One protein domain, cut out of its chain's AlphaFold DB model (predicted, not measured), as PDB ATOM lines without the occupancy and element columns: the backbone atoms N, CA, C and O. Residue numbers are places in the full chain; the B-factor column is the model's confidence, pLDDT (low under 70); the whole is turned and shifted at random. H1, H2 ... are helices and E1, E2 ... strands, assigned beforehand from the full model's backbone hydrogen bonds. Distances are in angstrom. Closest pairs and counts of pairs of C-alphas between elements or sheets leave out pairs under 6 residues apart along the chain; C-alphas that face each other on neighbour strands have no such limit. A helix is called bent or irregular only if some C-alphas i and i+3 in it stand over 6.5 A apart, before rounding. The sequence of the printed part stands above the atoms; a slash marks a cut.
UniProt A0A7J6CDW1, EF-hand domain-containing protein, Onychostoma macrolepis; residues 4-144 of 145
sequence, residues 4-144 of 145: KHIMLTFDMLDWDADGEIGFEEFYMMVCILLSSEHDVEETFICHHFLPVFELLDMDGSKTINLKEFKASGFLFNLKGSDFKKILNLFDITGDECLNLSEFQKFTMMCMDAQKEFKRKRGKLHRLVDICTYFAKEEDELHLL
ATOM      1  N   LYS A   4     304.095 158.567 393.629       83.81
ATOM      2  CA  LYS A   4     302.928 158.976 392.827       83.81
ATOM      3  C   LYS A   4     303.003 158.546 391.359       83.81
ATOM      4  O   LYS A   4     301.987 158.171 390.806       83.81
ATOM      5  N   HIS A   5     304.186 158.613 390.743       77.62
ATOM      6  CA  HIS A   5     304.357 158.175 389.353       77.62
ATOM      7  C   HIS A   5     304.292 156.652 389.254       77.62
ATOM      8  O   HIS A   5     303.706 156.148 388.314       77.62
ATOM      9  N   ILE A   6     304.848 155.941 390.241       85.25
ATOM     10  CA  ILE A   6     304.763 154.476 390.296       85.25
ATOM     11  C   ILE A   6     303.302 154.039 390.410       85.25
ATOM     12  O   ILE A   6     302.889 153.195 389.634       85.25
ATOM     13  N   MET A   7     302.526 154.645 391.319       88.44
ATOM     14  CA  MET A   7     301.104 154.314 391.468       88.44
ATOM     15  C   MET A   7     300.319 154.616 390.193       88.44
ATOM     16  O   MET A   7     299.597 153.763 389.723       88.44
ATOM     17  N   LEU A   8     300.537 155.779 389.574       82.38
ATOM     18  CA  LEU A   8     299.848 156.127 388.329       82.38
ATOM     19  C   LEU A   8     300.182 155.168 387.176       82.38
ATOM     20  O   LEU A   8     299.320 154.886 386.357       82.38
ATOM     21  N   THR A   9     301.424 154.683 387.086       81.69
ATOM     22  CA  THR A   9     301.793 153.664 386.093       81.69
ATOM     23  C   THR A   9     301.219 152.296 386.448       81.69
ATOM     24  O   THR A   9     300.817 151.580 385.545       81.69
ATOM     25  N   PHE A  10     301.176 151.937 387.732       88.94
ATOM     26  CA  PHE A  10     300.563 150.696 388.194       88.94
ATOM     27  C   PHE A  10     299.068 150.677 387.870       88.94
ATOM     28  O   PHE A  10     298.648 149.816 387.117       88.94
ATOM     29  N   ASP A  11     298.321 151.695 388.308       87.31
ATOM     30  CA  ASP A  11     296.874 151.836 388.083       87.31
ATOM     31  C   ASP A  11     296.509 151.890 386.583       87.31
ATOM     32  O   ASP A  11     295.361 151.701 386.209       87.31
ATOM     33  N   MET A  12     297.472 152.210 385.711       83.25
ATOM     34  CA  MET A  12     297.293 152.185 384.257       83.25
ATOM     35  C   MET A  12     297.508 150.797 383.657       83.25
ATOM     36  O   MET A  12     296.933 150.502 382.618       83.25
ATOM     37  N   LEU A  13     298.401 150.000 384.241       86.31
ATOM     38  CA  LEU A  13     298.745 148.672 383.740       86.31
ATOM     39  C   LEU A  13     297.857 147.579 384.343       86.31
ATOM     40  O   LEU A  13     297.643 146.597 383.654       86.31
ATOM     41  N   ASP A  14     297.365 147.778 385.568       89.19
ATOM     42  CA  ASP A  14     296.316 146.996 386.244       89.19
ATOM     43  C   ASP A  14     294.950 147.414 385.667       89.19
ATOM     44  O   ASP A  14     294.177 148.148 386.289       89.19
ATOM     45  N   TRP A  15     294.711 147.086 384.392       83.31
ATOM     46  CA  TRP A  15     293.540 147.574 383.657       83.31
ATOM     47  C   TRP A  15     292.263 146.821 384.032       83.31
ATOM     48  O   TRP A  15     291.166 147.299 383.728       83.31
ATOM     49  N   ASP A  16     292.373 145.639 384.644       84.38
ATOM     50  CA  ASP A  16     291.219 144.896 385.155       84.38
ATOM     51  C   ASP A  16     290.909 145.200 386.633       84.38
ATOM     52  O   ASP A  16     289.841 144.819 387.130       84.38
ATOM     53  N   ALA A  17     291.763 146.010 387.270       86.75
ATOM     54  CA  ALA A  17     291.634 146.532 388.623       86.75
ATOM     55  C   ALA A  17     291.576 145.434 389.698       86.75
ATOM     56  O   ALA A  17     290.875 145.585 390.714       86.75
ATOM     57  N   ASP A  18     292.290 144.327 389.487       92.81
ATOM     58  CA  ASP A  18     292.408 143.241 390.458       92.81
ATOM     59  C   ASP A  18     293.456 143.521 391.557       92.81
ATOM     60  O   ASP A  18     293.454 142.865 392.609       92.81
ATOM     61  N   GLY A  19     294.258 144.578 391.386       93.06
ATOM     62  CA  GLY A  19     295.274 145.019 392.336       93.06
ATOM     63  C   GLY A  19     296.621 144.318 392.172       93.06
ATOM     64  O   GLY A  19     297.513 144.509 393.013       93.06
ATOM     65  N   GLU A  20     296.785 143.518 391.123       94.50
ATOM     66  CA  GLU A  20     298.020 142.870 390.706       94.50
ATOM     67  C   GLU A  20     298.379 143.287 389.266       94.50
ATOM     68  O   GLU A  20     297.720 144.115 388.658       94.50
ATOM     69  N   ILE A  21     299.525 142.823 388.761       92.06
ATOM     70  CA  ILE A  21     299.844 142.938 387.333       92.06
ATOM     71  C   ILE A  21     299.932 141.518 386.804       92.06
ATOM     72  O   ILE A  21     300.907 140.803 387.084       92.06
ATOM     73  N   GLY A  22     298.902 141.115 386.070       91.31
ATOM     74  CA  GLY A  22     298.786 139.810 385.443       91.31
ATOM     75  C   GLY A  22     299.813 139.592 384.331       91.31
ATOM     76  O   GLY A  22     300.585 140.474 383.939       91.31
ATOM     77  N   PHE A  23     299.838 138.376 383.783       90.62
ATOM     78  CA  PHE A  23     300.753 138.053 382.689       90.62
ATOM     79  C   PHE A  23     300.441 138.872 381.433       90.62
ATOM     80  O   PHE A  23     301.360 139.350 380.773       90.62
ATOM     81  N   GLU A  24     299.162 139.042 381.111       86.88
ATOM     82  CA  GLU A  24     298.668 139.778 379.952       86.88
ATOM     83  C   GLU A  24     299.039 141.268 380.025       86.88
ATOM     84  O   GLU A  24     299.538 141.835 379.049       86.88
ATOM     85  N   GLU A  25     298.873 141.873 381.197       88.62
ATOM     86  CA  GLU A  25     299.213 143.268 381.491       88.62
ATOM     87  C   GLU A  25     300.719 143.507 381.415       88.62
ATOM     88  O   GLU A  25     301.200 144.408 380.716       88.62
ATOM     89  N   PHE A  26     301.496 142.623 382.049       89.88
ATOM     90  CA  PHE A  26     302.949 142.644 381.955       89.88
ATOM     91  C   PHE A  26     303.435 142.435 380.513       89.88
ATOM     92  O   PHE A  26     304.345 143.124 380.049       89.88
ATOM     93  N   TYR A  27     302.828 141.501 379.779       89.81
ATOM     94  CA  TYR A  27     303.147 141.230 378.382       89.81
ATOM     95  C   TYR A  27     302.908 142.466 377.510       89.81
ATOM     96  O   TYR A  27     303.800 142.858 376.754       89.81
ATOM     97  N   MET A  28     301.757 143.128 377.658       86.81
ATOM     98  CA  MET A  28     301.461 144.365 376.935       86.81
ATOM     99  C   MET A  28     302.456 145.475 377.273       86.81
ATOM    100  O   MET A  28     302.959 146.130 376.358       86.81
ATOM    101  N   MET A  29     302.819 145.640 378.548       86.12
ATOM    102  CA  MET A  29     303.861 146.584 378.961       86.12
ATOM    103  C   MET A  29     305.192 146.307 378.245       86.12
ATOM    104  O   MET A  29     305.806 147.222 377.692       86.12
ATOM    105  N   VAL A  30     305.639 145.047 378.218       89.25
ATOM    106  CA  VAL A  30     306.876 144.647 377.529       89.25
ATOM    107  C   VAL A  30     306.781 144.923 376.028       89.25
ATOM    108  O   VAL A  30     307.728 145.454 375.447       89.25
ATOM    109  N   CYS A  31     305.649 144.621 375.394       90.56
ATOM    110  CA  CYS A  31     305.444 144.902 373.977       90.56
ATOM    111  C   CYS A  31     305.488 146.401 373.654       90.56
ATOM    112  O   CYS A  31     306.100 146.781 372.656       90.56
ATOM    113  N   ILE A  32     304.905 147.251 374.504       86.81
ATOM    114  CA  ILE A  32     304.970 148.711 374.365       86.81
ATOM    115  C   ILE A  32     306.428 149.179 374.436       86.81
ATOM    116  O   ILE A  32     306.889 149.890 373.541       86.81
ATOM    117  N   LEU A  33     307.182 148.722 375.441       87.06
ATOM    118  CA  LEU A  33     308.595 149.078 375.607       87.06
ATOM    119  C   LEU A  33     309.447 148.640 374.409       87.06
ATOM    120  O   LEU A  33     310.214 149.445 373.882       87.06
ATOM    121  N   LEU A  34     309.270 147.403 373.938       90.31
ATOM    122  CA  LEU A  34     309.966 146.889 372.754       90.31
ATOM    123  C   LEU A  34     309.579 147.655 371.488       90.31
ATOM    124  O   LEU A  34     310.430 147.898 370.633       90.31
ATOM    125  N   SER A  35     308.308 148.048 371.355       88.00
ATOM    126  CA  SER A  35     307.868 148.845 370.210       88.00
ATOM    127  C   SER A  35     308.566 150.201 370.173       88.00
ATOM    128  O   SER A  35     308.973 150.632 369.097       88.00
ATOM    129  N   SER A  36     308.791 150.811 371.342       83.81
ATOM    130  CA  SER A  36     309.504 152.079 371.444       83.81
ATOM    131  C   SER A  36     311.012 151.948 371.254       83.81
ATOM    132  O   SER A  36     311.620 152.773 370.582       83.81
ATOM    133  N   GLU A  37     311.629 150.872 371.749       86.75
ATOM    134  CA  GLU A  37     313.052 150.599 371.500       86.75
ATOM    135  C   GLU A  37     313.367 150.413 370.002       86.75
ATOM    136  O   GLU A  37     314.472 150.720 369.548       86.75
ATOM    137  N   HIS A  38     312.397 149.926 369.225       86.12
ATOM    138  CA  HIS A  38     312.559 149.631 367.803       86.12
ATOM    139  C   HIS A  38     311.938 150.666 366.848       86.12
ATOM    140  O   HIS A  38     311.969 150.427 365.637       86.12
ATOM    141  N   ASP A  39     311.415 151.794 367.345       79.06
ATOM    142  CA  ASP A  39     310.699 152.816 366.555       79.06
ATOM    143  C   ASP A  39     309.535 152.216 365.717       79.06
ATOM    144  O   ASP A  39     309.419 152.448 364.504       79.06
ATOM    145  N   VAL A  40     308.718 151.346 366.326       82.06
ATOM    146  CA  VAL A  40     307.572 150.668 365.685       82.06
ATOM    147  C   VAL A  40     306.261 150.820 366.465       82.06
ATOM    148  O   VAL A  40     305.336 150.025 366.263       82.06
ATOM    149  N   GLU A  41     306.147 151.833 367.326       83.06
ATOM    150  CA  GLU A  41     304.965 152.105 368.154       83.06
ATOM    151  C   GLU A  41     303.683 152.170 367.318       83.06
ATOM    152  O   GLU A  41     302.674 151.567 367.672       83.06
ATOM    153  N   GLU A  42     303.712 152.828 366.159       78.31
ATOM    154  CA  GLU A  42     302.525 152.992 365.311       78.31
ATOM    155  C   GLU A  42     302.064 151.672 364.700       78.31
ATOM    156  O   GLU A  42     300.866 151.390 364.616       78.31
ATOM    157  N   THR A  43     303.026 150.835 364.300       81.25
ATOM    158  CA  THR A  43     302.735 149.488 363.806       81.25
ATOM    159  C   THR A  43     302.173 148.628 364.936       81.25
ATOM    160  O   THR A  43     301.219 147.882 364.712       81.25
ATOM    161  N   PHE A  44     302.730 148.738 366.145       87.44
ATOM    162  CA  PHE A  44     302.249 148.013 367.316       87.44
ATOM    163  C   PHE A  44     300.809 148.407 367.668       87.44
ATOM    164  O   PHE A  44     299.947 147.528 367.716       87.44
ATOM    165  N   ILE A  45     300.540 149.710 367.814       86.12
ATOM    166  CA  ILE A  45     299.220 150.272 368.129       86.12
ATOM    167  C   ILE A  45     298.180 149.846 367.089       86.12
ATOM    168  O   ILE A  45     297.063 149.502 367.454       86.12
ATOM    169  N   CYS A  46     298.523 149.820 365.799       85.50
ATOM    170  CA  CYS A  46     297.580 149.395 364.765       85.50
ATOM    171  C   CYS A  46     297.215 147.907 364.844       85.50
ATOM    172  O   CYS A  46     296.045 147.560 364.692       85.50
ATOM    173  N   HIS A  47     298.186 147.020 365.079       87.81
ATOM    174  CA  HIS A  47     297.911 145.581 365.174       87.81
ATOM    175  C   HIS A  47     297.238 145.196 366.497       87.81
ATOM    176  O   HIS A  47     296.496 144.218 366.540       87.81
ATOM    177  N   HIS A  48     297.469 145.976 367.553       88.44
ATOM    178  CA  HIS A  48     296.966 145.733 368.904       88.44
ATOM    179  C   HIS A  48     295.992 146.836 369.340       88.44
ATOM    180  O   HIS A  48     295.935 147.192 370.512       88.44
ATOM    181  N   PHE A  49     295.220 147.394 368.401       89.69
ATOM    182  CA  PHE A  49     294.402 148.580 368.676       89.69
ATOM    183  C   PHE A  49     293.350 148.339 369.764       89.69
ATOM    184  O   PHE A  49     293.068 149.257 370.516       89.69
ATOM    185  N   LEU A  50     292.788 147.130 369.873       91.62
ATOM    186  CA  LEU A  50     291.791 146.816 370.898       91.62
ATOM    187  C   LEU A  50     292.382 146.811 372.321       91.62
ATOM    188  O   LEU A  50     291.909 147.602 373.131       91.62
ATOM    189  N   PRO A  51     293.427 146.022 372.642       88.25
ATOM    190  CA  PRO A  51     294.012 146.063 373.981       88.25
ATOM    191  C   PRO A  51     294.671 147.418 374.284       88.25
ATOM    192  O   PRO A  51     294.667 147.855 375.426       88.25
ATOM    193  N   VAL A  52     295.187 148.134 373.275       89.19
ATOM    194  CA  VAL A  52     295.650 149.517 373.468       89.19
ATOM    195  C   VAL A  52     294.480 150.448 373.786       89.19
ATOM    196  O   VAL A  52     294.615 151.296 374.655       89.19
ATOM    197  N   PHE A  53     293.335 150.307 373.118       91.12
ATOM    198  CA  PHE A  53     292.149 151.106 373.416       91.12
ATOM    199  C   PHE A  53     291.679 150.892 374.856       91.12
ATOM    200  O   PHE A  53     291.441 151.861 375.564       91.12
ATOM    201  N   GLU A  54     291.605 149.637 375.294       89.31
ATOM    202  CA  GLU A  54     291.201 149.279 376.658       89.31
ATOM    203  C   GLU A  54     292.199 149.794 377.704       89.31
ATOM    204  O   GLU A  54     291.780 150.354 378.708       89.31
ATOM    205  N   LEU A  55     293.504 149.724 377.422       88.06
ATOM    206  CA  LEU A  55     294.551 150.325 378.259       88.06
ATOM    207  C   LEU A  55     294.420 151.859 378.376       88.06
ATOM    208  O   LEU A  55     294.795 152.450 379.387       88.06
ATOM    209  N   LEU A  56     293.953 152.525 377.316       88.19
ATOM    210  CA  LEU A  56     293.776 153.978 377.285       88.19
ATOM    211  C   LEU A  56     292.473 154.437 377.966       88.19
ATOM    212  O   LEU A  56     292.436 155.561 378.458       88.19
ATOM    213  N   ASP A  57     291.433 153.601 377.990       91.00
ATOM    214  CA  ASP A  57     290.106 153.842 378.586       91.00
ATOM    215  C   ASP A  57     290.127 153.587 380.105       91.00
ATOM    216  O   ASP A  57     289.577 152.609 380.610       91.00
ATOM    217  N   MET A  58     290.821 154.459 380.842       87.25
ATOM    218  CA  MET A  58     291.138 154.255 382.263       87.25
ATOM    219  C   MET A  58     289.901 154.231 383.172       87.25
ATOM    220  O   MET A  58     289.955 153.648 384.254       87.25
ATOM    221  N   ASP A  59     288.809 154.901 382.790       89.50
ATOM    222  CA  ASP A  59     287.557 154.891 383.554       89.50
ATOM    223  C   ASP A  59     286.517 153.871 383.050       89.50
ATOM    224  O   ASP A  59     285.441 153.738 383.645       89.50
ATOM    225  N   GLY A  60     286.844 153.119 381.993       89.44
ATOM    226  CA  GLY A  60     285.980 152.100 381.402       89.44
ATOM    227  C   GLY A  60     284.749 152.662 380.681       89.44
ATOM    228  O   GLY A  60     283.781 151.921 380.459       89.44
ATOM    229  N   SER A  61     284.749 153.952 380.329       94.19
ATOM    230  CA  SER A  61     283.654 154.634 379.627       94.19
ATOM    231  C   SER A  61     283.428 154.146 378.196       94.19
ATOM    232  O   SER A  61     282.407 154.489 377.594       94.19
ATOM    233  N   LYS A  62     284.332 153.321 377.649       94.69
ATOM    234  CA  LYS A  62     284.369 152.913 376.234       94.69
ATOM    235  C   LYS A  62     284.629 154.077 375.290       94.69
ATOM    236  O   LYS A  62     284.299 154.004 374.101       94.69
ATOM    237  N   THR A  63     285.264 155.120 375.811       95.38
ATOM    238  CA  THR A  63     285.708 156.292 375.070       95.38
ATOM    239  C   THR A  63     287.013 156.798 375.663       95.38
ATOM    240  O   THR A  63     287.179 156.770 376.869       95.38
ATOM    241  N   ILE A  64     287.935 157.293 374.840       92.50
ATOM    242  CA  ILE A  64     289.192 157.867 375.331       92.50
ATOM    243  C   ILE A  64     289.070 159.384 375.304       92.50
ATOM    244  O   ILE A  64     289.057 159.995 374.230       92.50
ATOM    245  N   ASN A  65     289.019 160.007 376.476       92.12
ATOM    246  CA  ASN A  65     288.969 161.460 376.589       92.12
ATOM    247  C   ASN A  65     290.376 162.092 376.643       92.12
ATOM    248  O   ASN A  65     291.405 161.436 376.834       92.12
ATOM    249  N   LEU A  66     290.451 163.422 376.521       89.12
ATOM    250  CA  LEU A  66     291.728 164.153 376.516       89.12
ATOM    251  C   LEU A  66     292.575 163.952 377.789       89.12
ATOM    252  O   LEU A  66     293.800 164.101 377.730       89.12
ATOM    253  N   LYS A  67     291.960 163.699 378.952       89.44
ATOM    254  CA  LYS A  67     292.698 163.498 380.210       89.44
ATOM    255  C   LYS A  67     293.359 162.129 380.222       89.44
ATOM    256  O   LYS A  67     294.550 162.063 380.515       89.44
ATOM    257  N   GLU A  68     292.613 161.093 379.867       89.38
ATOM    258  CA  GLU A  68     293.103 159.717 379.775       89.38
ATOM    259  C   GLU A  68     294.222 159.609 378.749       89.38
ATOM    260  O   GLU A  68     295.313 159.136 379.062       89.38
ATOM    261  N   PHE A  69     294.016 160.191 377.565       85.88
ATOM    262  CA  PHE A  69     295.027 160.197 376.515       85.88
ATOM    263  C   PHE A  69     296.308 160.926 376.961       85.88
ATOM    264  O   PHE A  69     297.425 160.465 376.743       85.88
ATOM    265  N   LYS A  70     296.188 162.067 377.655       85.69
ATOM    266  CA  LYS A  70     297.366 162.764 378.204       85.69
ATOM    267  C   LYS A  70     298.071 161.972 379.299       85.69
ATOM    268  O   LYS A  70     299.292 162.081 379.405       85.69
ATOM    269  N   ALA A  71     297.319 161.251 380.127       83.94
ATOM    270  CA  ALA A  71     297.870 160.462 381.220       83.94
ATOM    271  C   ALA A  71     298.714 159.298 380.690       83.94
ATOM    272  O   ALA A  71     299.791 159.055 381.221       83.94
ATOM    273  N   SER A  72     298.258 158.644 379.623       81.56
ATOM    274  CA  SER A  72     298.848 157.442 379.007       81.56
ATOM    275  C   SER A  72     299.775 157.716 377.824       81.56
ATOM    276  O   SER A  72     300.557 156.859 377.424       81.56
ATOM    277  N   GLY A  73     299.760 158.937 377.292       78.81
ATOM    278  CA  GLY A  73     300.527 159.350 376.121       78.81
ATOM    279  C   GLY A  73     302.025 159.040 376.148       78.81
ATOM    280  O   GLY A  73     302.633 158.799 375.105       78.81
ATOM    281  N   PHE A  74     302.624 159.011 377.339       79.06
ATOM    282  CA  PHE A  74     304.041 158.693 377.506       79.06
ATOM    283  C   PHE A  74     304.391 157.253 377.103       79.06
ATOM    284  O   PHE A  74     305.534 157.019 376.718       79.06
ATOM    285  N   LEU A  75     303.434 156.315 377.153       79.31
ATOM    286  CA  LEU A  75     303.632 154.919 376.745       79.31
ATOM    287  C   LEU A  75     303.969 154.796 375.256       79.31
ATOM    288  O   LEU A  75     304.697 153.898 374.856       79.31
ATOM    289  N   PHE A  76     303.477 155.734 374.449       74.75
ATOM    290  CA  PHE A  76     303.603 155.718 372.993       74.75
ATOM    291  C   PHE A  76     304.443 156.884 372.465       74.75
ATOM    292  O   PHE A  76     304.331 157.256 371.300       74.75
ATOM    293  N   ASN A  77     305.239 157.515 373.339       72.31
ATOM    294  CA  ASN A  77     306.066 158.680 373.008       72.31
ATOM    295  C   ASN A  77     305.266 159.856 372.389       72.31
ATOM    296  O   ASN A  77     305.772 160.653 371.593       72.31
ATOM    297  N   LEU A  78     303.995 159.985 372.774       68.62
ATOM    298  CA  LEU A  78     303.088 161.029 372.309       68.62
ATOM    299  C   LEU A  78     303.142 162.246 373.247       68.62
ATOM    300  O   LEU A  78     303.098 162.109 374.473       68.62
ATOM    301  N   LYS A  79     303.221 163.470 372.700       65.38
ATOM    302  CA  LYS A  79     303.275 164.700 373.514       65.38
ATOM    303  C   LYS A  79     301.886 165.300 373.721       65.38
ATOM    304  O   LYS A  79     301.018 165.237 372.863       65.38
ATOM    305  N   GLY A  80     301.694 166.001 374.841       60.09
ATOM    306  CA  GLY A  80     300.401 166.580 375.239       60.09
ATOM    307  C   GLY A  80     299.713 167.508 374.216       60.09
ATOM    308  O   GLY A  80     298.490 167.633 374.242       60.09
ATOM    309  N   SER A  81     300.473 168.165 373.330       62.25
ATOM    310  CA  SER A  81     299.953 169.006 372.235       62.25
ATOM    311  C   SER A  81     299.383 168.209 371.061       62.25
ATOM    312  O   SER A  81     298.626 168.755 370.259       62.25
ATOM    313  N   ASP A  82     299.767 166.943 370.954       71.94
ATOM    314  CA  ASP A  82     299.505 166.098 369.797       71.94
ATOM    315  C   ASP A  82     298.092 165.513 369.877       71.94
ATOM    316  O   ASP A  82     297.382 165.462 368.878       71.94
ATOM    317  N   PHE A  83     297.615 165.229 371.092       75.44
ATOM    318  CA  PHE A  83     296.289 164.652 371.334       75.44
ATOM    319  C   PHE A  83     295.132 165.548 370.936       75.44
ATOM    320  O   PHE A  83     294.157 165.063 370.380       75.44
ATOM    321  N   LYS A  84     295.230 166.861 371.176       80.75
ATOM    322  CA  LYS A  84     294.151 167.775 370.776       80.75
ATOM    323  C   LYS A  84     293.978 167.789 369.255       80.75
ATOM    324  O   LYS A  84     292.866 167.928 368.771       80.75
ATOM    325  N   LYS A  85     295.073 167.630 368.503       79.94
ATOM    326  CA  LYS A  85     295.011 167.513 367.042       79.94
ATOM    327  C   LYS A  85     294.395 166.186 366.621       79.94
ATOM    328  O   LYS A  85     293.579 166.188 365.717       79.94
ATOM    329  N   ILE A  86     294.770 165.088 367.281       80.44
ATOM    330  CA  ILE A  86     294.207 163.760 367.008       80.44
ATOM    331  C   ILE A  86     292.693 163.765 367.263       80.44
ATOM    332  O   ILE A  86     291.948 163.408 366.363       80.44
ATOM    333  N   LEU A  87     292.236 164.249 368.424       84.69
ATOM    334  CA  LEU A  87     290.803 164.379 368.715       84.69
ATOM    335  C   LEU A  87     290.095 165.200 367.639       84.69
ATOM    336  O   LEU A  87     289.171 164.705 367.019       84.69
ATOM    337  N   ASN A  88     290.598 166.392 367.313       84.06
ATOM    338  CA  ASN A  88     289.984 167.230 366.280       84.06
ATOM    339  C   ASN A  88     289.901 166.574 364.886       84.06
ATOM    340  O   ASN A  88     289.075 166.997 364.086       84.06
ATOM    341  N   LEU A  89     290.790 165.630 364.561       83.62
ATOM    342  CA  LEU A  89     290.817 164.953 363.260       83.62
ATOM    343  C   LEU A  89     289.917 163.713 363.220       83.62
ATOM    344  O   LEU A  89     289.401 163.375 362.159       83.62
ATOM    345  N   PHE A  90     289.765 163.018 364.348       86.75
ATOM    346  CA  PHE A  90     289.159 161.685 364.388       86.75
ATOM    347  C   PHE A  90     287.872 161.587 365.196       86.75
ATOM    348  O   PHE A  90     287.155 160.605 365.019       86.75
ATOM    349  N   ASP A  91     287.569 162.576 366.035       90.00
ATOM    350  CA  ASP A  91     286.277 162.707 366.703       90.00
ATOM    351  C   ASP A  91     285.216 163.123 365.671       90.00
ATOM    352  O   ASP A  91     285.011 164.297 365.362       90.00
ATOM    353  N   ILE A  92     284.578 162.119 365.076       90.31
ATOM    354  CA  ILE A  92     283.528 162.277 364.068       90.31
ATOM    355  C   ILE A  92     282.193 162.558 364.761       90.31
ATOM    356  O   ILE A  92     281.322 163.217 364.188       90.31
ATOM    357  N   THR A  93     282.013 162.034 365.973       91.94
ATOM    358  CA  THR A  93     280.788 162.224 366.753       91.94
ATOM    359  C   THR A  93     280.675 163.617 367.376       91.94
ATOM    360  O   THR A  93     279.555 164.096 367.571       91.94
ATOM    361  N   GLY A  94     281.800 164.295 367.604       90.81
ATOM    362  CA  GLY A  94     281.893 165.619 368.214       90.81
ATOM    363  C   GLY A  94     281.706 165.608 369.731       90.81
ATOM    364  O   GLY A  94     281.249 166.614 370.280       90.81
ATOM    365  N   ASP A  95     281.976 164.481 370.397       93.25
ATOM    366  CA  ASP A  95     281.795 164.312 371.844       93.25
ATOM    367  C   ASP A  95     283.056 164.633 372.671       93.25
ATOM    368  O   ASP A  95     283.043 164.518 373.897       93.25
ATOM    369  N   GLU A  96     284.113 165.119 372.010       91.44
ATOM    370  CA  GLU A  96     285.441 165.399 372.565       91.44
ATOM    371  C   GLU A  96     286.179 164.156 373.095       91.44
ATOM    372  O   GLU A  96     287.173 164.278 373.832       91.44
ATOM    373  N   CYS A  97     285.746 162.968 372.676       93.31
ATOM    374  CA  CYS A  97     286.361 161.688 372.978       93.31
ATOM    375  C   CYS A  97     286.668 160.904 371.690       93.31
ATOM    376  O   CYS A  97     286.320 161.301 370.584       93.31
ATOM    377  N   LEU A  98     287.387 159.786 371.825       93.44
ATOM    378  CA  LEU A  98     287.491 158.784 370.762       93.44
ATOM    379  C   LEU A  98     286.774 157.517 371.196       93.44
ATOM    380  O   LEU A  98     287.219 156.842 372.127       93.44
ATOM    381  N   ASN A  99     285.710 157.145 370.495       95.88
ATOM    382  CA  ASN A  99     285.150 155.803 370.627       95.88
ATOM    383  C   ASN A  99     286.018 154.764 369.890       95.88
ATOM    384  O   ASN A  99     286.928 155.097 369.126       95.88
ATOM    385  N   LEU A 100     285.719 153.475 370.078       95.19
ATOM    386  CA  LEU A 100     286.497 152.381 369.483       95.19
ATOM    387  C   LEU A 100     286.622 152.483 367.950       95.19
ATOM    388  O   LEU A 100     287.678 152.174 367.398       95.19
ATOM    389  N   SER A 101     285.568 152.918 367.249       94.75
ATOM    390  CA  SER A 101     285.589 153.036 365.785       94.75
ATOM    391  C   SER A 101     286.475 154.192 365.320       94.75
ATOM    392  O   SER A 101     287.224 154.045 364.353       94.75
ATOM    393  N   GLU A 102     286.411 155.330 366.004       94.12
ATOM    394  CA  GLU A 102     287.256 156.499 365.736       94.12
ATOM    395  C   GLU A 102     288.720 156.203 366.046       94.12
ATOM    396  O   GLU A 102     289.600 156.486 365.230       94.12
ATOM    397  N   PHE A 103     288.977 155.526 367.166       91.81
ATOM    398  CA  PHE A 103     290.309 155.062 367.517       91.81
ATOM    399  C   PHE A 103     290.864 154.086 366.471       91.81
ATOM    400  O   PHE A 103     291.991 154.251 366.013       91.81
ATOM    401  N   GLN A 104     290.070 153.115 366.009       92.00
ATOM    402  CA  GLN A 104     290.491 152.194 364.951       92.00
ATOM    403  C   GLN A 104     290.837 152.933 363.646       92.00
ATOM    404  O   GLN A 104     291.822 152.599 362.990       92.00
ATOM    405  N   LYS A 105     290.064 153.958 363.260       89.50
ATOM    406  CA  LYS A 105     290.383 154.795 362.087       89.50
ATOM    407  C   LYS A 105     291.708 155.525 362.268       89.50
ATOM    408  O   LYS A 105     292.533 155.508 361.355       89.50
ATOM    409  N   PHE A 106     291.931 156.099 363.448       86.44
ATOM    410  CA  PHE A 106     293.200 156.723 363.808       86.44
ATOM    411  C   PHE A 106     294.381 155.762 363.632       86.44
ATOM    412  O   PHE A 106     295.361 156.106 362.964       86.44
ATOM    413  N   THR A 107     294.287 154.538 364.155       86.31
ATOM    414  CA  THR A 107     295.393 153.576 364.066       86.31
ATOM    415  C   THR A 107     295.644 153.088 362.635       86.31
ATOM    416  O   THR A 107     296.802 152.994 362.218       86.31
ATOM    417  N   MET A 108     294.585 152.864 361.847       85.38
ATOM    418  CA  MET A 108     294.692 152.502 360.427       85.38
ATOM    419  C   MET A 108     295.366 153.606 359.606       85.38
ATOM    420  O   MET A 108     296.297 153.320 358.850       85.38
ATOM    421  N   MET A 109     294.967 154.867 359.806       82.94
ATOM    422  CA  MET A 109     295.595 156.001 359.125       82.94
ATOM    423  C   MET A 109     297.083 156.096 359.479       82.94
ATOM    424  O   MET A 109     297.925 156.296 358.603       82.94
ATOM    425  N   CYS A 110     297.441 155.881 360.747       77.81
ATOM    426  CA  CYS A 110     298.839 155.913 361.166       77.81
ATOM    427  C   CYS A 110     299.695 154.850 360.459       77.81
ATOM    428  O   CYS A 110     300.812 155.132 360.013       77.81
ATOM    429  N   MET A 111     299.153 153.640 360.300       79.06
ATOM    430  CA  MET A 111     299.813 152.556 359.577       79.06
ATOM    431  C   MET A 111     300.008 152.882 358.087       79.06
ATOM    432  O   MET A 111     301.081 152.613 357.535       79.06
ATOM    433  N   ASP A 112     298.999 153.443 357.421       81.81
ATOM    434  CA  ASP A 112     299.085 153.742 355.989       81.81
ATOM    435  C   ASP A 112     300.087 154.865 355.690       81.81
ATOM    436  O   ASP A 112     300.867 154.751 354.738       81.81
ATOM    437  N   ALA A 113     300.207 155.858 356.576       74.69
ATOM    438  CA  ALA A 113     301.244 156.890 356.474       74.69
ATOM    439  C   ALA A 113     302.628 156.280 356.552       74.69
ATOM    440  O   ALA A 113     303.486 156.561 355.716       74.69
ATOM    441  N   GLN A 114     302.860 155.416 357.542       72.81
ATOM    442  CA  GLN A 114     304.155 154.766 357.675       72.81
ATOM    443  C   GLN A 114     304.534 153.986 356.414       72.81
ATOM    444  O   GLN A 114     305.692 154.044 355.988       72.81
ATOM    445  N   LYS A 115     303.586 153.263 355.797       77.94
ATOM    446  CA  LYS A 115     303.833 152.543 354.536       77.94
ATOM    447  C   LYS A 115     304.220 153.506 353.417       77.94
ATOM    448  O   LYS A 115     305.185 153.250 352.690       77.94
ATOM    449  N   GLU A 116     303.500 154.615 353.287       77.56
ATOM    450  CA  GLU A 116     303.773 155.620 352.267       77.56
ATOM    451  C   GLU A 116     305.140 156.294 352.454       77.56
ATOM    452  O   GLU A 116     305.905 156.416 351.492       77.56
ATOM    453  N   PHE A 117     305.511 156.644 353.684       72.19
ATOM    454  CA  PHE A 117     306.824 157.217 353.982       72.19
ATOM    455  C   PHE A 117     307.965 156.239 353.704       72.19
ATOM    456  O   PHE A 117     308.932 156.606 353.026       72.19
ATOM    457  N   LYS A 118     307.821 154.973 354.124       73.00
ATOM    458  CA  LYS A 118     308.780 153.906 353.794       73.00
ATOM    459  C   LYS A 118     308.961 153.775 352.276       73.00
ATOM    460  O   LYS A 118     310.093 153.646 351.809       73.00
ATOM    461  N   ARG A 119     307.877 153.886 351.495       76.38
ATOM    462  CA  ARG A 119     307.915 153.894 350.019       76.38
ATOM    463  C   ARG A 119     308.645 155.121 349.460       76.38
ATOM    464  O   ARG A 119     309.455 154.977 348.547       76.38
ATOM    465  N   LYS A 120     308.402 156.310 350.020       75.62
ATOM    466  CA  LYS A 120     309.026 157.587 349.619       75.62
ATOM    467  C   LYS A 120     310.468 157.765 350.154       75.62
ATOM    468  O   LYS A 120     311.061 158.820 349.948       75.62
ATOM    469  N   ARG A 121     311.064 156.741 350.797       65.06
ATOM    470  CA  ARG A 121     312.392 156.761 351.464       65.06
ATOM    471  C   ARG A 121     312.541 157.819 352.572       65.06
ATOM    472  O   ARG A 121     313.661 158.127 352.976       65.06
ATOM    473  N   GLY A 122     311.431 158.344 353.086       66.19
ATOM    474  CA  GLY A 122     311.407 159.186 354.279       66.19
ATOM    475  C   GLY A 122     311.143 158.346 355.531       66.19
ATOM    476  O   GLY A 122     310.524 157.287 355.456       66.19
ATOM    477  N   LYS A 123     311.597 158.817 356.694       60.38
ATOM    478  CA  LYS A 123     311.134 158.311 357.991       60.38
ATOM    479  C   LYS A 123     310.361 159.416 358.684       60.38
ATOM    480  O   LYS A 123     310.852 160.538 358.785       60.38
ATOM    481  N   LEU A 124     309.176 159.076 359.166       64.88
ATOM    482  CA  LEU A 124     308.453 159.898 360.112       64.88
ATOM    483  C   LEU A 124     308.525 159.200 361.461       64.88
ATOM    484  O   LEU A 124     308.311 157.995 361.530       64.88
ATOM    485  N   HIS A 125     308.914 159.946 362.487       60.94
ATOM    486  CA  HIS A 125     309.277 159.387 363.790       60.94
ATOM    487  C   HIS A 125     308.157 159.516 364.830       60.94
ATOM    488  O   HIS A 125     308.373 159.167 365.984       60.94
ATOM    489  N   ARG A 126     307.006 160.112 364.475       66.62
ATOM    490  CA  ARG A 126     305.913 160.363 365.425       66.62
ATOM    491  C   ARG A 126     304.541 160.280 364.765       66.62
ATOM    492  O   ARG A 126     304.310 160.890 363.719       66.62
ATOM    493  N   LEU A 127     303.590 159.691 365.485       66.50
ATOM    494  CA  LEU A 127     302.153 159.671 365.178       66.50
ATOM    495  C   LEU A 127     301.562 161.045 364.825       66.50
ATOM    496  O   LEU A 127     300.728 161.148 363.928       66.50
ATOM    497  N   VAL A 128     301.988 162.125 365.491       67.06
ATOM    498  CA  VAL A 128     301.457 163.461 365.172       67.06
ATOM    499  C   VAL A 128     301.960 163.976 363.833       67.06
ATOM    500  O   VAL A 128     301.209 164.620 363.104       67.06
ATOM    501  N   ASP A 129     303.224 163.689 363.512       72.88
ATOM    502  CA  ASP A 129     303.815 164.101 362.250       72.88
ATOM    503  C   ASP A 129     303.059 163.372 361.121       72.88
ATOM    504  O   ASP A 129     302.715 163.991 360.114       72.88
ATOM    505  N   ILE A 130     302.708 162.097 361.351       69.56
ATOM    506  CA  ILE A 130     301.892 161.260 360.459       69.56
ATOM    507  C   ILE A 130     300.521 161.900 360.221       69.56
ATOM    508  O   ILE A 130     300.135 162.121 359.073       69.56
ATOM    509  N   CYS A 131     299.817 162.260 361.294       67.06
ATOM    510  CA  CYS A 131     298.496 162.873 361.187       67.06
ATOM    511  C   CYS A 131     298.540 164.215 360.447       67.06
ATOM    512  O   CYS A 131     297.699 164.485 359.594       67.06
ATOM    513  N   THR A 132     299.545 165.052 360.726       69.56
ATOM    514  CA  THR A 132     299.686 166.347 360.043       69.56
ATOM    515  C   THR A 132     300.085 166.235 358.578       69.56
ATOM    516  O   THR A 132     299.794 167.149 357.813       69.56
ATOM    517  N   TYR A 133     300.778 165.166 358.191       70.62
ATOM    518  CA  TYR A 133     301.117 164.925 356.796       70.62
ATOM    519  C   TYR A 133     299.856 164.628 355.981       70.62
ATOM    520  O   TYR A 133     299.621 165.295 354.979       70.62
ATOM    521  N   PHE A 134     299.014 163.706 356.451       66.88
ATOM    522  CA  PHE A 134     297.798 163.350 355.725       66.88
ATOM    523  C   PHE A 134     296.746 164.444 355.711       66.88
ATOM    524  O   PHE A 134     296.165 164.679 354.661       66.88
ATOM    525  N   ALA A 135     296.564 165.169 356.818       66.38
ATOM    526  CA  ALA A 135     295.648 166.308 356.830       66.38
ATOM    527  C   ALA A 135     296.022 167.344 355.752       66.38
ATOM    528  O   ALA A 135     295.153 167.886 355.082       66.38
ATOM    529  N   LYS A 136     297.326 167.576 355.526       66.38
ATOM    530  CA  LYS A 136     297.792 168.460 354.447       66.38
ATOM    531  C   LYS A 136     297.564 167.880 353.052       66.38
ATOM    532  O   LYS A 136     297.243 168.640 352.150       66.38
ATOM    533  N   GLU A 137     297.765 166.578 352.865       64.75
ATOM    534  CA  GLU A 137     297.534 165.921 351.571       64.75
ATOM    535  C   GLU A 137     296.034 165.903 351.209       64.75
ATOM    536  O   GLU A 137     295.696 166.141 350.052       64.75
ATOM    537  N   GLU A 138     295.136 165.697 352.181       61.31
ATOM    538  CA  GLU A 138     293.682 165.813 351.984       61.31
ATOM    539  C   GLU A 138     293.256 167.257 351.681       61.31
ATOM    540  O   GLU A 138     292.526 167.482 350.714       61.31
ATOM    541  N   ASP A 139     293.755 168.246 352.435       61.00
ATOM    542  CA  ASP A 139     293.492 169.669 352.167       61.00
ATOM    543  C   ASP A 139     293.984 170.090 350.765       61.00
ATOM    544  O   ASP A 139     293.307 170.844 350.067       61.00
ATOM    545  N   GLU A 140     295.148 169.598 350.319       58.69
ATOM    546  CA  GLU A 140     295.675 169.860 348.970       58.69
ATOM    547  C   GLU A 140     294.844 169.185 347.867       58.69
ATOM    548  O   GLU A 140     294.681 169.773 346.796       58.69
ATOM    549  N   LEU A 141     294.278 167.998 348.115       53.81
ATOM    550  CA  LEU A 141     293.353 167.346 347.180       53.81
ATOM    551  C   LEU A 141     292.035 168.123 347.048       53.81
ATOM    552  O   LEU A 141     291.527 168.267 345.939       53.81
ATOM    553  N   HIS A 142     291.510 168.662 348.151       55.56
ATOM    554  CA  HIS A 142     290.271 169.449 348.167       55.56
ATOM    555  C   HIS A 142     290.414 170.875 347.609       55.56
ATOM    556  O   HIS A 142     289.411 171.535 347.359       55.56
ATOM    557  N   LEU A 143     291.643 171.356 347.396       49.31
ATOM    558  CA  LEU A 143     291.937 172.634 346.731       49.31
ATOM    559  C   LEU A 143     292.095 172.508 345.204       49.31
ATOM    560  O   LEU A 143     292.306 173.519 344.530       49.31
ATOM    561  N   LEU A 144     292.042 171.285 344.668       50.41
ATOM    562  CA  LEU A 144     292.176 170.991 343.237       50.41
ATOM    563  C   LEU A 144     290.832 170.710 342.533       50.41
ATOM    564  O   LEU A 144     290.843 170.510 341.316       50.41
TER     565      LEU A 144
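This is residues 4 to 144 of the 145 residues of the protein "EF-hand domain-containing protein" of Onychostoma macrolepis (UniProt A0A7J6CDW1). Short helices crossing at wide angles form an elongated body, in which the long helix H7 touches H3, H4, H6 and H8, and the little two-strand ladder E1 and E2 sits beside H4, H6 and the first part of H7. H1, H2 and their link make one end of the long axis; at the other, residues 136 to 144, mostly the last part of H8, stick out. The printed part has 141 residues with eight named helices and two named strands, in the order H1 H2 H3 H4 E1 H5 H6 E2 H7 H8, and its class is mostly helix. The sheet, E1 - E2, is antiparallel. The whole is compact, with a radius of gyration of the C-alphas of 15.6 A, and spans 55 by 34 by 24 A.

H1, residues 4 to 13, begins at C-alpha 4 (302.928, 158.976, 392.827). H2, residues 23 to 37, is 20.8 A long; H3 is residues 41 to 47 and H4 residues 49 to 56. Strand E1, residues 63 to 65, is followed by H5, residues 66 to 76, which is irregular: C-alphas 71 and 74 are 7.4 A apart. H6 is residues 80 to 90 and E2 residues 97 to 99. H7, residues 100 to 119, begins at C-alpha 100 (286.497, 152.381, 369.483) and is 29.0 A long. H8, residues 127 to 142, is 22.9 A long and ends at C-alpha 142 (290.271, 169.449, 348.167).

H7 is the hub. With residues 104 to 111 alone it touches H3 at a steep tilt of 59 degrees, opposite ways; the closest C-alphas, of Cys 46 and Thr 107, are 4.8 A apart. It touches H4, closest at Phe 49 and Gln 104, C-alphas 6.5 A apart, and H6, closest at Phe 90 and Glu 102, 5.7 A. H8 touches H7 about perpendicular, 85 degrees, with the C-alphas of Ala 113 and Ile 130 closest at 5.9 A. H5 touches H6, closest at the C-alphas of Lys 70 and Gly 80, 5.7 A, and H2, closest at those of Ile 32 and Leu 75, 6.8 A. H1 and H2 only just touch, with 3 pairs of C-alphas within 8 A, closest at Leu 13 and Glu 25, 5.9 A; H1 and H7 are apart. Across E1 and E2, N 64 and O 98 are 2.8 A apart and N 98 and O 64 2.9 A, within hydrogen-bond range. Every O i to N i+4 pair is within range in H1, H2, H3, H4, H7 and H8, against 4 of 7 in H5 and 5 of 7 in H6.

The C-alphas farthest apart, of Gly 19 and Leu 144, are 55.6 A apart. The printed part has no cut, and no link is long. The mean pLDDT of the printed part is 81.6; it is under 70 at residues 78 to 81, 121 to 128, 130 to 132 and 134 to 144.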